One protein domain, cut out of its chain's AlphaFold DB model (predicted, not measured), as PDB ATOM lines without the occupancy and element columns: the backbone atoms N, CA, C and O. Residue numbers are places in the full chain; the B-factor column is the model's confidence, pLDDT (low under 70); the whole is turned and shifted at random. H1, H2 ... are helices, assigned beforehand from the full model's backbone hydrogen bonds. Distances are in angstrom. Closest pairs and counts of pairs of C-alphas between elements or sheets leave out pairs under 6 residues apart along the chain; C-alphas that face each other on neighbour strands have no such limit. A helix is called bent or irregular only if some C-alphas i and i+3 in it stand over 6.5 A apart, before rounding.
ATOM      1  N   LYS A  14     -33.267 -33.097  16.689       51.75
ATOM      2  CA  LYS A  14     -32.980 -32.707  18.075       51.75
ATOM      3  C   LYS A  14     -31.833 -33.494  18.707       51.75
ATOM      4  O   LYS A  14     -31.066 -32.908  19.461       51.75
ATOM      5  N   ASP A  15     -31.628 -34.745  18.298       55.59
ATOM      6  CA  ASP A  15     -30.560 -35.602  18.832       55.59
ATOM      7  C   ASP A  15     -29.368 -35.789  17.884       55.59
ATOM      8  O   ASP A  15     -28.350 -36.361  18.273       55.59
ATOM      9  N   ILE A  16     -29.436 -35.281  16.652       58.59
ATOM     10  CA  ILE A  16     -28.386 -35.506  15.648       58.59
ATOM     11  C   ILE A  16     -27.111 -34.760  16.012       58.59
ATOM     12  O   ILE A  16     -26.038 -35.353  16.041       58.59
ATOM     13  N   PHE A  17     -27.218 -33.468  16.307       58.94
ATOM     14  CA  PHE A  17     -26.053 -32.669  16.677       58.94
ATOM     15  C   PHE A  17     -25.455 -33.091  18.027       58.94
ATOM     16  O   PHE A  17     -24.244 -33.307  18.059       58.94
ATOM     17  N   PRO A  18     -26.253 -33.303  19.097       65.88
ATOM     18  CA  PRO A  18     -25.772 -33.871  20.357       65.88
ATOM     19  C   PRO A  18     -25.011 -35.181  20.181       65.88
ATOM     20  O   PRO A  18     -23.905 -35.330  20.691       65.88
ATOM     21  N   THR A  19     -25.590 -36.120  19.429       72.06
ATOM     22  CA  THR A  19     -25.027 -37.464  19.271       72.06
ATOM     23  C   THR A  19     -23.779 -37.435  18.402       72.06
ATOM     24  O   THR A  19     -22.786 -38.061  18.753       72.06
ATOM     25  N   CYS A  20     -23.782 -36.676  17.301       71.25
ATOM     26  CA  CYS A  20     -22.603 -36.507  16.452       71.25
ATOM     27  C   CYS A  20     -21.460 -35.809  17.196       71.25
ATOM     28  O   CYS A  20     -20.314 -36.213  17.043       71.25
ATOM     29  N   LEU A  21     -21.753 -34.780  17.996       73.62
ATOM     30  CA  LEU A  21     -20.741 -34.059  18.767       73.62
ATOM     31  C   LEU A  21     -20.193 -34.915  19.914       73.62
ATOM     32  O   LEU A  21     -18.987 -34.946  20.136       73.62
ATOM     33  N   TYR A  22     -21.065 -35.647  20.611       80.69
ATOM     34  CA  TYR A  22     -20.663 -36.605  21.636       80.69
ATOM     35  C   TYR A  22     -19.780 -37.710  21.051       80.69
ATOM     36  O   TYR A  22     -18.704 -37.980  21.584       80.69
ATOM     37  N   ASP A  23     -20.198 -38.311  19.934       82.25
ATOM     38  CA  ASP A  23     -19.412 -39.315  19.224       82.25
ATOM     39  C   ASP A  23     -18.085 -38.716  18.729       82.25
ATOM     40  O   ASP A  23     -17.042 -39.345  18.875       82.25
ATOM     41  N   PHE A  24     -18.086 -37.495  18.193       81.81
ATOM     42  CA  PHE A  24     -16.851 -36.820  17.801       81.81
ATOM     43  C   PHE A  24     -15.897 -36.724  18.989       81.81
ATOM     44  O   PHE A  24     -14.861 -37.371  18.957       81.81
ATOM     45  N   ASN A  25     -16.292 -36.056  20.074       78.75
ATOM     46  CA  ASN A  25     -15.443 -35.854  21.252       78.75
ATOM     47  C   ASN A  25     -14.970 -37.175  21.885       78.75
ATOM     48  O   ASN A  25     -13.846 -37.270  22.375       78.75
ATOM     49  N   THR A  26     -15.819 -38.206  21.880       87.06
ATOM     50  CA  THR A  26     -15.513 -39.509  22.491       87.06
ATOM     51  C   THR A  26     -14.504 -40.314  21.678       87.06
ATOM     52  O   THR A  26     -13.719 -41.072  22.249       87.06
ATOM     53  N   TYR A  27     -14.544 -40.209  20.350       85.88
ATOM     54  CA  TYR A  27     -13.726 -41.041  19.467       85.88
ATOM     55  C   TYR A  27     -12.548 -40.290  18.841       85.88
ATOM     56  O   TYR A  27     -11.570 -40.937  18.483       85.88
ATOM     57  N   SER A  28     -12.593 -38.959  18.772       81.69
ATOM     58  CA  SER A  28     -11.471 -38.120  18.342       81.69
ATOM     59  C   SER A  28     -10.361 -38.034  19.392       81.69
ATOM     60  O   SER A  28      -9.199 -37.891  19.035       81.69
ATOM     61  N   SER A  29     -10.707 -38.180  20.675       79.19
ATOM     62  CA  SER A  29      -9.771 -38.115  21.807       79.19
ATOM     63  C   SER A  29      -9.143 -39.462  22.183       79.19
ATOM     64  O   SER A  29      -8.319 -39.533  23.097       79.19
ATOM     65  N   LYS A  30      -9.517 -40.555  21.505       82.81
ATOM     66  CA  LYS A  30      -8.918 -41.864  21.776       82.81
ATOM     67  C   LYS A  30      -7.483 -41.889  21.270       82.81
ATOM     68  O   LYS A  30      -7.246 -41.826  20.067       82.81
ATOM     69  N   ALA A  31      -6.548 -42.041  22.206       61.88
ATOM     70  CA  ALA A  31      -5.147 -42.272  21.897       61.88
ATOM     71  C   ALA A  31      -5.016 -43.496  20.980       61.88
ATOM     72  O   ALA A  31      -5.474 -44.592  21.317       61.88
ATOM     73  N   ILE A  32      -4.406 -43.300  19.813       67.56
ATOM     74  CA  ILE A  32      -3.961 -44.402  18.966       67.56
ATOM     75  C   ILE A  32      -2.512 -44.686  19.326       67.56
ATOM     76  O   ILE A  32      -1.711 -43.767  19.466       67.56
ATOM     77  N   ASN A  33      -2.150 -45.962  19.361       66.62
ATOM     78  CA  ASN A  33      -0.758 -46.399  19.449       66.62
ATOM     79  C   ASN A  33       0.094 -46.018  18.214       66.62
ATOM     80  O   ASN A  33       1.283 -46.302  18.204       66.62
ATOM     81  N   ASP A  34      -0.493 -45.404  17.177       71.00
ATOM     82  CA  ASP A  34       0.131 -45.174  15.864       71.00
ATOM     83  C   ASP A  34       0.026 -43.695  15.429       71.00
ATOM     84  O   ASP A  34      -0.400 -43.352  14.321       71.00
ATOM     85  N   ASP A  35       0.371 -42.800  16.358       77.56
ATOM     86  CA  ASP A  35       0.256 -41.339  16.229       77.56
ATOM     87  C   ASP A  35       1.059 -40.789  15.028       77.56
ATOM     88  O   ASP A  35       0.614 -39.901  14.298       77.56
ATOM     89  N   TYR A  36       2.195 -41.427  14.727       80.31
ATOM     90  CA  TYR A  36       3.081 -41.075  13.614       80.31
ATOM     91  C   TYR A  36       2.421 -41.235  12.231       80.31
ATOM     92  O   TYR A  36       2.610 -40.419  11.322       80.31
ATOM     93  N   LYS A  37       1.604 -42.279  12.042       81.69
ATOM     94  CA  LYS A  37       0.886 -42.507  10.779       81.69
ATOM     95  C   LYS A  37      -0.192 -41.448  10.547       81.69
ATOM     96  O   LYS A  37      -0.427 -41.034   9.403       81.69
ATOM     97  N   LEU A  38      -0.835 -41.012  11.627       83.62
ATOM     98  CA  LEU A  38      -1.841 -39.958  11.603       83.62
ATOM     99  C   LEU A  38      -1.201 -38.604  11.265       83.62
ATOM    100  O   LEU A  38      -1.689 -37.915  10.369       83.62
ATOM    101  N   ASP A  39      -0.057 -38.287  11.872       79.88
ATOM    102  CA  ASP A  39       0.718 -37.074  11.585       79.88
ATOM    103  C   ASP A  39       1.144 -36.943  10.143       79.88
ATOM    104  O   ASP A  39       0.965 -35.889   9.529       79.88
ATOM    105  N   ASN A  40       1.677 -38.021   9.581       77.38
ATOM    106  CA  ASN A  40       2.081 -38.037   8.186       77.38
ATOM    107  C   ASN A  40       0.878 -37.828   7.265       77.38
ATOM    108  O   ASN A  40       0.960 -37.078   6.292       77.38
ATOM    109  N   THR A  41      -0.260 -38.444   7.591       80.75
ATOM    110  CA  THR A  41      -1.503 -38.259   6.834       80.75
ATOM    111  C   THR A  41      -1.958 -36.800   6.887       80.75
ATOM    112  O   THR A  41      -2.246 -36.209   5.847       80.75
ATOM    113  N   CYS A  42      -1.963 -36.190   8.070       81.62
ATOM    114  CA  CYS A  42      -2.389 -34.808   8.256       81.62
ATOM    115  C   CYS A  42      -1.428 -33.792   7.638       81.62
ATOM    116  O   CYS A  42      -1.870 -32.863   6.964       81.62
ATOM    117  N   SER A  43      -0.123 -34.020   7.750       81.06
ATOM    118  CA  SER A  43       0.906 -33.212   7.089       81.06
ATOM    119  C   SER A  43       0.755 -33.247   5.567       81.06
ATOM    120  O   SER A  43       0.854 -32.212   4.907       81.06
ATOM    121  N   MET A  44       0.442 -34.415   4.993       70.88
ATOM    122  CA  MET A  44       0.167 -34.542   3.558       70.88
ATOM    123  C   MET A  44      -1.103 -33.797   3.137       70.88
ATOM    124  O   MET A  44      -1.084 -33.109   2.118       70.88
ATOM    125  N   ILE A  45      -2.194 -33.904   3.903       74.06
ATOM    126  CA  ILE A  45      -3.435 -33.170   3.612       74.06
ATOM    127  C   ILE A  45      -3.180 -31.657   3.683       74.06
ATOM    128  O   ILE A  45      -3.602 -30.937   2.778       74.06
ATOM    129  N   MET A  46      -2.427 -31.182   4.681       73.50
ATOM    130  CA  MET A  46      -2.058 -29.770   4.810       73.50
ATOM    131  C   MET A  46      -1.274 -29.276   3.594       73.50
ATOM    132  O   MET A  46      -1.654 -28.286   2.976       73.50
ATOM    133  N   MET A  47      -0.214 -29.995   3.207       67.38
ATOM    134  CA  MET A  47       0.609 -29.637   2.045       67.38
ATOM    135  C   MET A  47      -0.196 -29.600   0.739       67.38
ATOM    136  O   MET A  47       0.129 -28.827  -0.159       67.38
ATOM    137  N   LEU A  48      -1.248 -30.416   0.622       62.12
ATOM    138  CA  LEU A  48      -2.134 -30.427  -0.543       62.12
ATOM    139  C   LEU A  48      -3.136 -29.267  -0.549       62.12
ATOM    140  O   LEU A  48      -3.454 -28.754  -1.623       62.12
ATOM    141  N   LEU A  49      -3.656 -28.874   0.615       66.12
ATOM    142  CA  LEU A  49      -4.661 -27.815   0.736       66.12
ATOM    143  C   LEU A  49      -4.034 -26.417   0.764       66.12
ATOM    144  O   LEU A  49      -4.561 -25.501   0.134       66.12
ATOM    145  N   GLU A  50      -2.902 -26.251   1.447       73.12
ATOM    146  CA  GLU A  50      -2.219 -24.968   1.622       73.12
ATOM    147  C   GLU A  50      -0.694 -25.095   1.432       73.12
ATOM    148  O   GLU A  50       0.073 -24.875   2.368       73.12
ATOM    149  N   PRO A  51      -0.204 -25.355   0.204       61.44
ATOM    150  CA  PRO A  51       1.216 -25.629  -0.068       61.44
ATOM    151  C   PRO A  51       2.185 -24.486   0.286       61.44
ATOM    152  O   PRO A  51       3.397 -24.657   0.200       61.44
ATOM    153  N   ARG A  52       1.669 -23.298   0.628       64.88
ATOM    154  CA  ARG A  52       2.461 -22.100   0.947       64.88
ATOM    155  C   ARG A  52       2.514 -21.762   2.435       64.88
ATOM    156  O   ARG A  52       3.253 -20.847   2.790       64.88
ATOM    157  N   ARG A  53       1.741 -22.436   3.290       65.94
ATOM    158  CA  ARG A  53       1.783 -22.214   4.739       65.94
ATOM    159  C   ARG A  53       2.537 -23.360   5.406       65.94
ATOM    160  O   ARG A  53       2.388 -24.514   5.019       65.94
ATOM    161  N   GLY A  54       3.379 -23.020   6.381       70.69
ATOM    162  CA  GLY A  54       4.015 -24.020   7.235       70.69
ATOM    163  C   GLY A  54       2.961 -24.859   7.957       70.69
ATOM    164  O   GLY A  54       1.837 -24.405   8.178       70.69
ATOM    165  N   ILE A  55       3.322 -26.091   8.307       72.56
ATOM    166  CA  ILE A  55       2.441 -26.994   9.047       72.56
ATOM    167  C   ILE A  55       2.260 -26.419  10.456       72.56
ATOM    168  O   ILE A  55       3.235 -26.305  11.194       72.56
ATOM    169  N   SER A  56       1.034 -26.034  10.825       81.38
ATOM    170  CA  SER A  56       0.738 -25.641  12.204       81.38
ATOM    171  C   SER A  56       0.389 -26.873  13.039       81.38
ATOM    172  O   SER A  56      -0.381 -27.732  12.606       81.38
ATOM    173  N   GLU A  57       0.923 -26.960  14.258       76.38
ATOM    174  CA  GLU A  57       0.578 -28.042  15.194       76.38
ATOM    175  C   GLU A  57      -0.927 -28.067  15.499       76.38
ATOM    176  O   GLU A  57      -1.528 -29.136  15.585       76.38
ATOM    177  N   SER A  58      -1.561 -26.891  15.557       73.69
ATOM    178  CA  SER A  58      -3.013 -26.754  15.730       73.69
ATOM    179  C   SER A  58      -3.809 -27.415  14.602       73.69
ATOM    180  O   SER A  58      -4.831 -28.052  14.855       73.69
ATOM    181  N   TYR A  59      -3.329 -27.313  13.359       79.44
ATOM    182  CA  TYR A  59      -3.949 -27.982  12.223       79.44
ATOM    183  C   TYR A  59      -3.779 -29.494  12.325       79.44
ATOM    184  O   TYR A  59      -4.738 -30.232  12.102       79.44
ATOM    185  N   ILE A  60      -2.570 -29.959  12.656       79.69
ATOM    186  CA  ILE A  60      -2.290 -31.390  12.782       79.69
ATOM    187  C   ILE A  60      -3.192 -32.003  13.851       79.69
ATOM    188  O   ILE A  60      -3.872 -32.979  13.551       79.69
ATOM    189  N   ALA A  61      -3.303 -31.385  15.027       79.19
ATOM    190  CA  ALA A  61      -4.206 -31.829  16.086       79.19
ATOM    191  C   ALA A  61      -5.671 -31.916  15.612       79.19
ATOM    192  O   ALA A  61      -6.293 -32.973  15.723       79.19
ATOM    193  N   ALA A  62      -6.203 -30.860  14.987       76.56
ATOM    194  CA  ALA A  62      -7.576 -30.861  14.474       76.56
ATOM    195  C   ALA A  62      -7.793 -31.908  13.362       76.56
ATOM    196  O   ALA A  62      -8.841 -32.553  13.279       76.56
ATOM    197  N   CYS A  63      -6.795 -32.106  12.501       81.75
ATOM    198  CA  CYS A  63      -6.840 -33.119  11.458       81.75
ATOM    199  C   CYS A  63      -6.818 -34.538  12.042       81.75
ATOM    200  O   CYS A  63      -7.578 -35.390  11.576       81.75
ATOM    201  N   ARG A  64      -6.002 -34.799  13.070       84.62
ATOM    202  CA  ARG A  64      -5.958 -36.094  13.764       84.62
ATOM    203  C   ARG A  64      -7.332 -36.461  14.309       84.62
ATOM    204  O   ARG A  64      -7.845 -37.538  14.007       84.62
ATOM    205  N   GLU A  65      -7.948 -35.532  15.035       83.31
ATOM    206  CA  GLU A  65      -9.293 -35.687  15.586       83.31
ATOM    207  C   GLU A  65     -10.326 -36.015  14.497       83.31
ATOM    208  O   GLU A  65     -11.158 -36.916  14.652       83.31
ATOM    209  N   LEU A  66     -10.237 -35.327  13.356       79.81
ATOM    210  CA  LEU A  66     -11.116 -35.541  12.212       79.81
ATOM    211  C   LEU A  66     -10.932 -36.927  11.583       79.81
ATOM    212  O   LEU A  66     -11.916 -37.616  11.309       79.81
ATOM    213  N   VAL A  67      -9.687 -37.342  11.339       82.12
ATOM    214  CA  VAL A  67      -9.358 -38.642  10.733       82.12
ATOM    215  C   VAL A  67      -9.828 -39.784  11.632       82.12
ATOM    216  O   VAL A  67     -10.451 -40.728  11.141       82.12
ATOM    217  N   LEU A  68      -9.602 -39.666  12.939       84.44
ATOM    218  CA  LEU A  68     -10.073 -40.610  13.950       84.44
ATOM    219  C   LEU A  68     -11.587 -40.779  13.929       84.44
ATOM    220  O   LEU A  68     -12.113 -41.895  13.885       84.44
ATOM    221  N   TYR A  69     -12.301 -39.660  13.901       82.81
ATOM    222  CA  TYR A  69     -13.749 -39.682  13.846       82.81
ATOM    223  C   TYR A  69     -14.281 -40.286  12.541       82.81
ATOM    224  O   TYR A  69     -15.247 -41.053  12.549       82.81
ATOM    225  N   LEU A  70     -13.638 -39.990  11.410       77.50
ATOM    226  CA  LEU A  70     -13.992 -40.574  10.118       77.50
ATOM    227  C   LEU A  70     -13.795 -42.093  10.100       77.50
ATOM    228  O   LEU A  70     -14.640 -42.810   9.552       77.50
ATOM    229  N   ASP A  71     -12.727 -42.596  10.718       83.38
ATOM    230  CA  ASP A  71     -12.492 -44.035  10.828       83.38
ATOM    231  C   ASP A  71     -13.518 -44.713  11.752       83.38
ATOM    232  O   ASP A  71     -14.082 -45.759  11.412       83.38
ATOM    233  N   TYR A  72     -13.894 -44.057  12.853       85.00
ATOM    234  CA  TYR A  72     -15.015 -44.485  13.690       85.00
ATOM    235  C   TYR A  72     -16.334 -44.579  12.899       85.00
ATOM    236  O   TYR A  72     -17.021 -45.602  12.940       85.00
ATOM    237  N   ILE A  73     -16.691 -43.560  12.110       78.69
ATOM    238  CA  ILE A  73     -17.921 -43.580  11.295       78.69
ATOM    239  C   ILE A  73     -17.884 -44.718  10.270       78.69
ATOM    240  O   ILE A  73     -18.901 -45.374  10.005       78.69
ATOM    241  N   LYS A  74     -16.712 -44.959   9.671       78.12
ATOM    242  CA  LYS A  74     -16.507 -46.028   8.693       78.12
ATOM    243  C   LYS A  74     -16.750 -47.397   9.324       78.12
ATOM    244  O   LYS A  74     -17.488 -48.198   8.735       78.12
ATOM    245  N   THR A  75     -16.175 -47.633  10.501       79.56
ATOM    246  CA  THR A  75     -16.238 -48.904  11.242       79.56
ATOM    247  C   THR A  75     -17.586 -49.137  11.927       79.56
ATOM    248  O   THR A  75     -17.997 -50.290  12.080       79.56
ATOM    249  N   LYS A  76     -18.350 -48.083  12.252       79.19
ATOM    250  CA  LYS A  76     -19.693 -48.219  12.835       79.19
ATOM    251  C   LYS A  76     -20.633 -48.943  11.862       79.19
ATOM    252  O   LYS A  76     -20.860 -48.528  10.719       79.19
ATOM    253  N   ARG A  77     -21.231 -50.038  12.341       56.44
ATOM    254  CA  ARG A  77     -22.262 -50.830  11.646       56.44
ATOM    255  C   ARG A  77     -23.628 -50.131  11.752       56.44
ATOM    256  O   ARG A  77     -24.598 -50.699  12.233       56.44
ATOM    257  N   SER A  78     -23.683 -48.854  11.383       60.44
ATOM    258  CA  SER A  78     -24.909 -48.054  11.396       60.44
ATOM    259  C   SER A  78     -25.584 -48.049  10.023       60.44
ATOM    260  O   SER A  78     -24.958 -48.352   9.001       60.44
ATOM    261  N   SER A  79     -26.879 -47.720  10.000       58.59
ATOM    262  CA  SER A  79     -27.627 -47.537   8.756       58.59
ATOM    263  C   SER A  79     -26.933 -46.501   7.863       58.59
ATOM    264  O   SER A  79     -26.314 -45.547   8.342       58.59
ATOM    265  N   THR A  80     -27.050 -46.663   6.545       58.44
ATOM    266  CA  THR A  80     -26.534 -45.712   5.541       58.44
ATOM    267  C   THR A  80     -26.962 -44.268   5.814       58.44
ATOM    268  O   THR A  80     -26.216 -43.340   5.510       58.44
ATOM    269  N   LEU A  81     -28.119 -44.083   6.458       53.91
ATOM    270  CA  LEU A  81     -28.645 -42.791   6.889       53.91
ATOM    271  C   LEU A  81     -27.772 -42.118   7.963       53.91
ATOM    272  O   LEU A  81     -27.475 -40.935   7.844       53.91
ATOM    273  N   ILE A  82     -27.292 -42.859   8.968       60.12
ATOM    274  CA  ILE A  82     -26.428 -42.311  10.032       60.12
ATOM    275  C   ILE A  82     -25.070 -41.905   9.452       60.12
ATOM    276  O   ILE A  82     -24.577 -40.815   9.736       60.12
ATOM    277  N   LYS A  83     -24.491 -42.721   8.562       62.59
ATOM    278  CA  LYS A  83     -23.241 -42.362   7.866       62.59
ATOM    279  C   LYS A  83     -23.402 -41.089   7.035       62.59
ATOM    280  O   LYS A  83     -22.530 -40.227   7.068       62.59
ATOM    281  N   TYR A  84     -24.531 -40.945   6.339       58.56
ATOM    282  CA  TYR A  84     -24.855 -39.744   5.569       58.56
ATOM    283  C   TYR A  84     -25.003 -38.500   6.455       58.56
ATOM    284  O   TYR A  84     -24.496 -37.437   6.103       58.56
ATOM    285  N   ILE A  85     -25.636 -38.627   7.622       61.56
ATOM    286  CA  ILE A  85     -25.809 -37.530   8.583       61.56
ATOM    287  C   ILE A  85     -24.460 -37.060   9.136       61.56
ATOM    288  O   ILE A  85     -24.179 -35.863   9.114       61.56
ATOM    289  N   HIS A  86     -23.593 -37.988   9.547       64.06
ATOM    290  CA  HIS A  86     -22.250 -37.659  10.033       64.06
ATOM    291  C   HIS A  86     -21.390 -37.002   8.939       64.06
ATOM    292  O   HIS A  86     -20.695 -36.024   9.206       64.06
ATOM    293  N   LEU A  87     -21.471 -37.490   7.694       58.25
ATOM    294  CA  LEU A  87     -20.759 -36.899   6.558       58.25
ATOM    295  C   LEU A  87     -21.301 -35.502   6.210       58.25
ATOM    296  O   LEU A  87     -20.529 -34.606   5.889       58.25
ATOM    297  N   THR A  88     -22.619 -35.303   6.303       56.81
ATOM    298  CA  THR A  88     -23.264 -34.002   6.062       56.81
ATOM    299  C   THR A  88     -22.863 -32.994   7.133       56.81
ATOM    300  O   THR A  88     -22.535 -31.867   6.782       56.81
ATOM    301  N   TYR A  89     -22.817 -33.399   8.408       63.50
ATOM    302  CA  TYR A  89     -22.294 -32.583   9.507       63.50
ATOM    303  C   TYR A  89     -20.839 -32.180   9.254       63.50
ATOM    304  O   TYR A  89     -20.514 -31.000   9.297       63.50
ATOM    305  N   LEU A  90     -19.989 -33.142   8.892       60.88
ATOM    306  CA  LEU A  90     -18.575 -32.916   8.600       60.88
ATOM    307  C   LEU A  90     -18.373 -31.964   7.413       60.88
ATOM    308  O   LEU A  90     -17.568 -31.046   7.494       60.88
ATOM    309  N   ILE A  91     -19.151 -32.118   6.338       58.03
ATOM    310  CA  ILE A  91     -19.152 -31.184   5.203       58.03
ATOM    311  C   ILE A  91     -19.666 -29.806   5.632       58.03
ATOM    312  O   ILE A  91     -19.125 -28.806   5.178       58.03
ATOM    313  N   HIS A  92     -20.678 -29.727   6.499       55.44
ATOM    314  CA  HIS A  92     -21.185 -28.451   7.008       55.44
ATOM    315  C   HIS A  92     -20.122 -27.724   7.831       55.44
ATOM    316  O   HIS A  92     -19.895 -26.541   7.604       55.44
ATOM    317  N   VAL A  93     -19.433 -28.445   8.719       55.75
ATOM    318  CA  VAL A  93     -18.309 -27.934   9.508       55.75
ATOM    319  C   VAL A  93     -17.182 -27.486   8.574       55.75
ATOM    320  O   VAL A  93     -16.770 -26.338   8.639       55.75
ATOM    321  N   LEU A  94     -16.757 -28.309   7.614       54.28
ATOM    322  CA  LEU A  94     -15.688 -27.949   6.673       54.28
ATOM    323  C   LEU A  94     -16.066 -26.792   5.727       54.28
ATOM    324  O   LEU A  94     -15.214 -25.986   5.372       54.28
ATOM    325  N   HIS A  95     -17.331 -26.681   5.317       47.62
ATOM    326  CA  HIS A  95     -17.810 -25.610   4.435       47.62
ATOM    327  C   HIS A  95     -17.998 -24.281   5.179       47.62
ATOM    328  O   HIS A  95     -17.788 -23.216   4.600       47.62
ATOM    329  N   TYR A  96     -18.389 -24.327   6.455       46.69
ATOM    330  CA  TYR A  96     -18.419 -23.146   7.319       46.69
ATOM    331  C   TYR A  96     -17.028 -22.580   7.571       46.69
ATOM    332  O   TYR A  96     -16.881 -21.383   7.807       46.69
ATOM    333  N   VAL A  97     -16.014 -23.434   7.496       47.41
ATOM    334  CA  VAL A  97     -14.661 -23.096   7.895       47.41
ATOM    335  C   VAL A  97     -13.781 -22.836   6.678       47.41
ATOM    336  O   VAL A  97     -12.748 -23.457   6.450       47.41
ATOM    337  N   LYS A  98     -14.213 -21.882   5.854       40.16
ATOM    338  CA  LYS A  98     -13.395 -21.385   4.744       40.16
ATOM    339  C   LYS A  98     -12.283 -20.436   5.211       40.16
ATOM    340  O   LYS A  98     -11.343 -20.205   4.463       40.16
ATOM    341  N   GLU A  99     -12.370 -19.945   6.450       43.53
ATOM    342  CA  GLU A  99     -11.336 -19.155   7.122       43.53
ATOM    343  C   GLU A  99     -11.262 -19.574   8.604       43.53
ATOM    344  O   GLU A  99     -12.053 -19.138   9.446       43.53
TER     345      GLU A  99
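This is residues 14 to 99 of the 270 residues of the protein "Variable surface protein" of Plasmodium gonderi (UniProt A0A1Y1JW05). The longest helix, H3, forms the core, with H2 crossing its first half and H1 coming in with residues 23 to 28 at a steep angle to its later half. H4 folds back from the far end of H3 as the second arm of a helical hairpin, which is loose: the two arms run opposite ways and come close only near the turn. The last part, residues 91 to 99, of which 91 to 96 belong to H4, sticks out, as do residues 48 to 53 where H2 ends and the link to H3 begins, and residues 75 to 81 at the turn from H3 to H4. The printed part has 86 residues with four named helices, in the order H1, H2, H3, H4, and no named strand: the class is all helix. The whole is compact, with a radius of gyration of the C-alphas of 13.8 A, and spans 40 by 32 by 19 A.

H3 is residues 57 to 75, 27.1 A from first to last C-alpha. H4 is residues 80 to 96 and measures 24.0 A; its last C-alpha, 96, is at (-18.419, -23.146, 7.319). H2 is residues 35 to 49, 21.1 A. H1 is residues 16 to 28, 17.3 A, and begins with C-alpha 16 at (-28.386, -35.506, 15.648). No helix is bent.

H3 is the hub, touching the three other helices. H2 touches residues 59 to 67 of H3; the closest C-alphas are those of Cys 42 and Ile 60, 5.7 A apart, and the lines are about perpendicular, only just, at 73 degrees. Residues 23 to 28 of H1 touch residues 64 to 72 of H3, the closest C-alphas being those of Ser 28 and Glu 65, 4.3 A apart. H1 and H3 run opposite ways at a steep tilt of 69 degrees, only just short of about perpendicular. H3 and H4 form a helical hairpin at a shallow tilt of 16 degrees, opposite ways, and only just touch, with 3 pairs of C-alphas within 8 A; the closest are those of Ile 73 and Lys 83, 6.4 A apart. H1 and H4 only just touch, also with 3 pairs, the closest C-alphas being those of Cys 20 and His 86, 6.5 A apart; they are about perpendicular at 82 degrees. H2 is apart from H4 and from H1. In H1, H2, H3 and H4 every O i to N i+4 pair is within hydrogen-bond range.

The C-alphas of Lys 14 and Arg 52, the two farthest apart, are 40.8 A from each other. The printed part has no cut. The link from H3 to H4 is tight, those from H1 to H2 and from H2 to H3 are short, and no link is long. The mean pLDDT of the printed part is 70.1; 37 residues are under 70, among them residues 77 to 99, and H4 has a mean of 57.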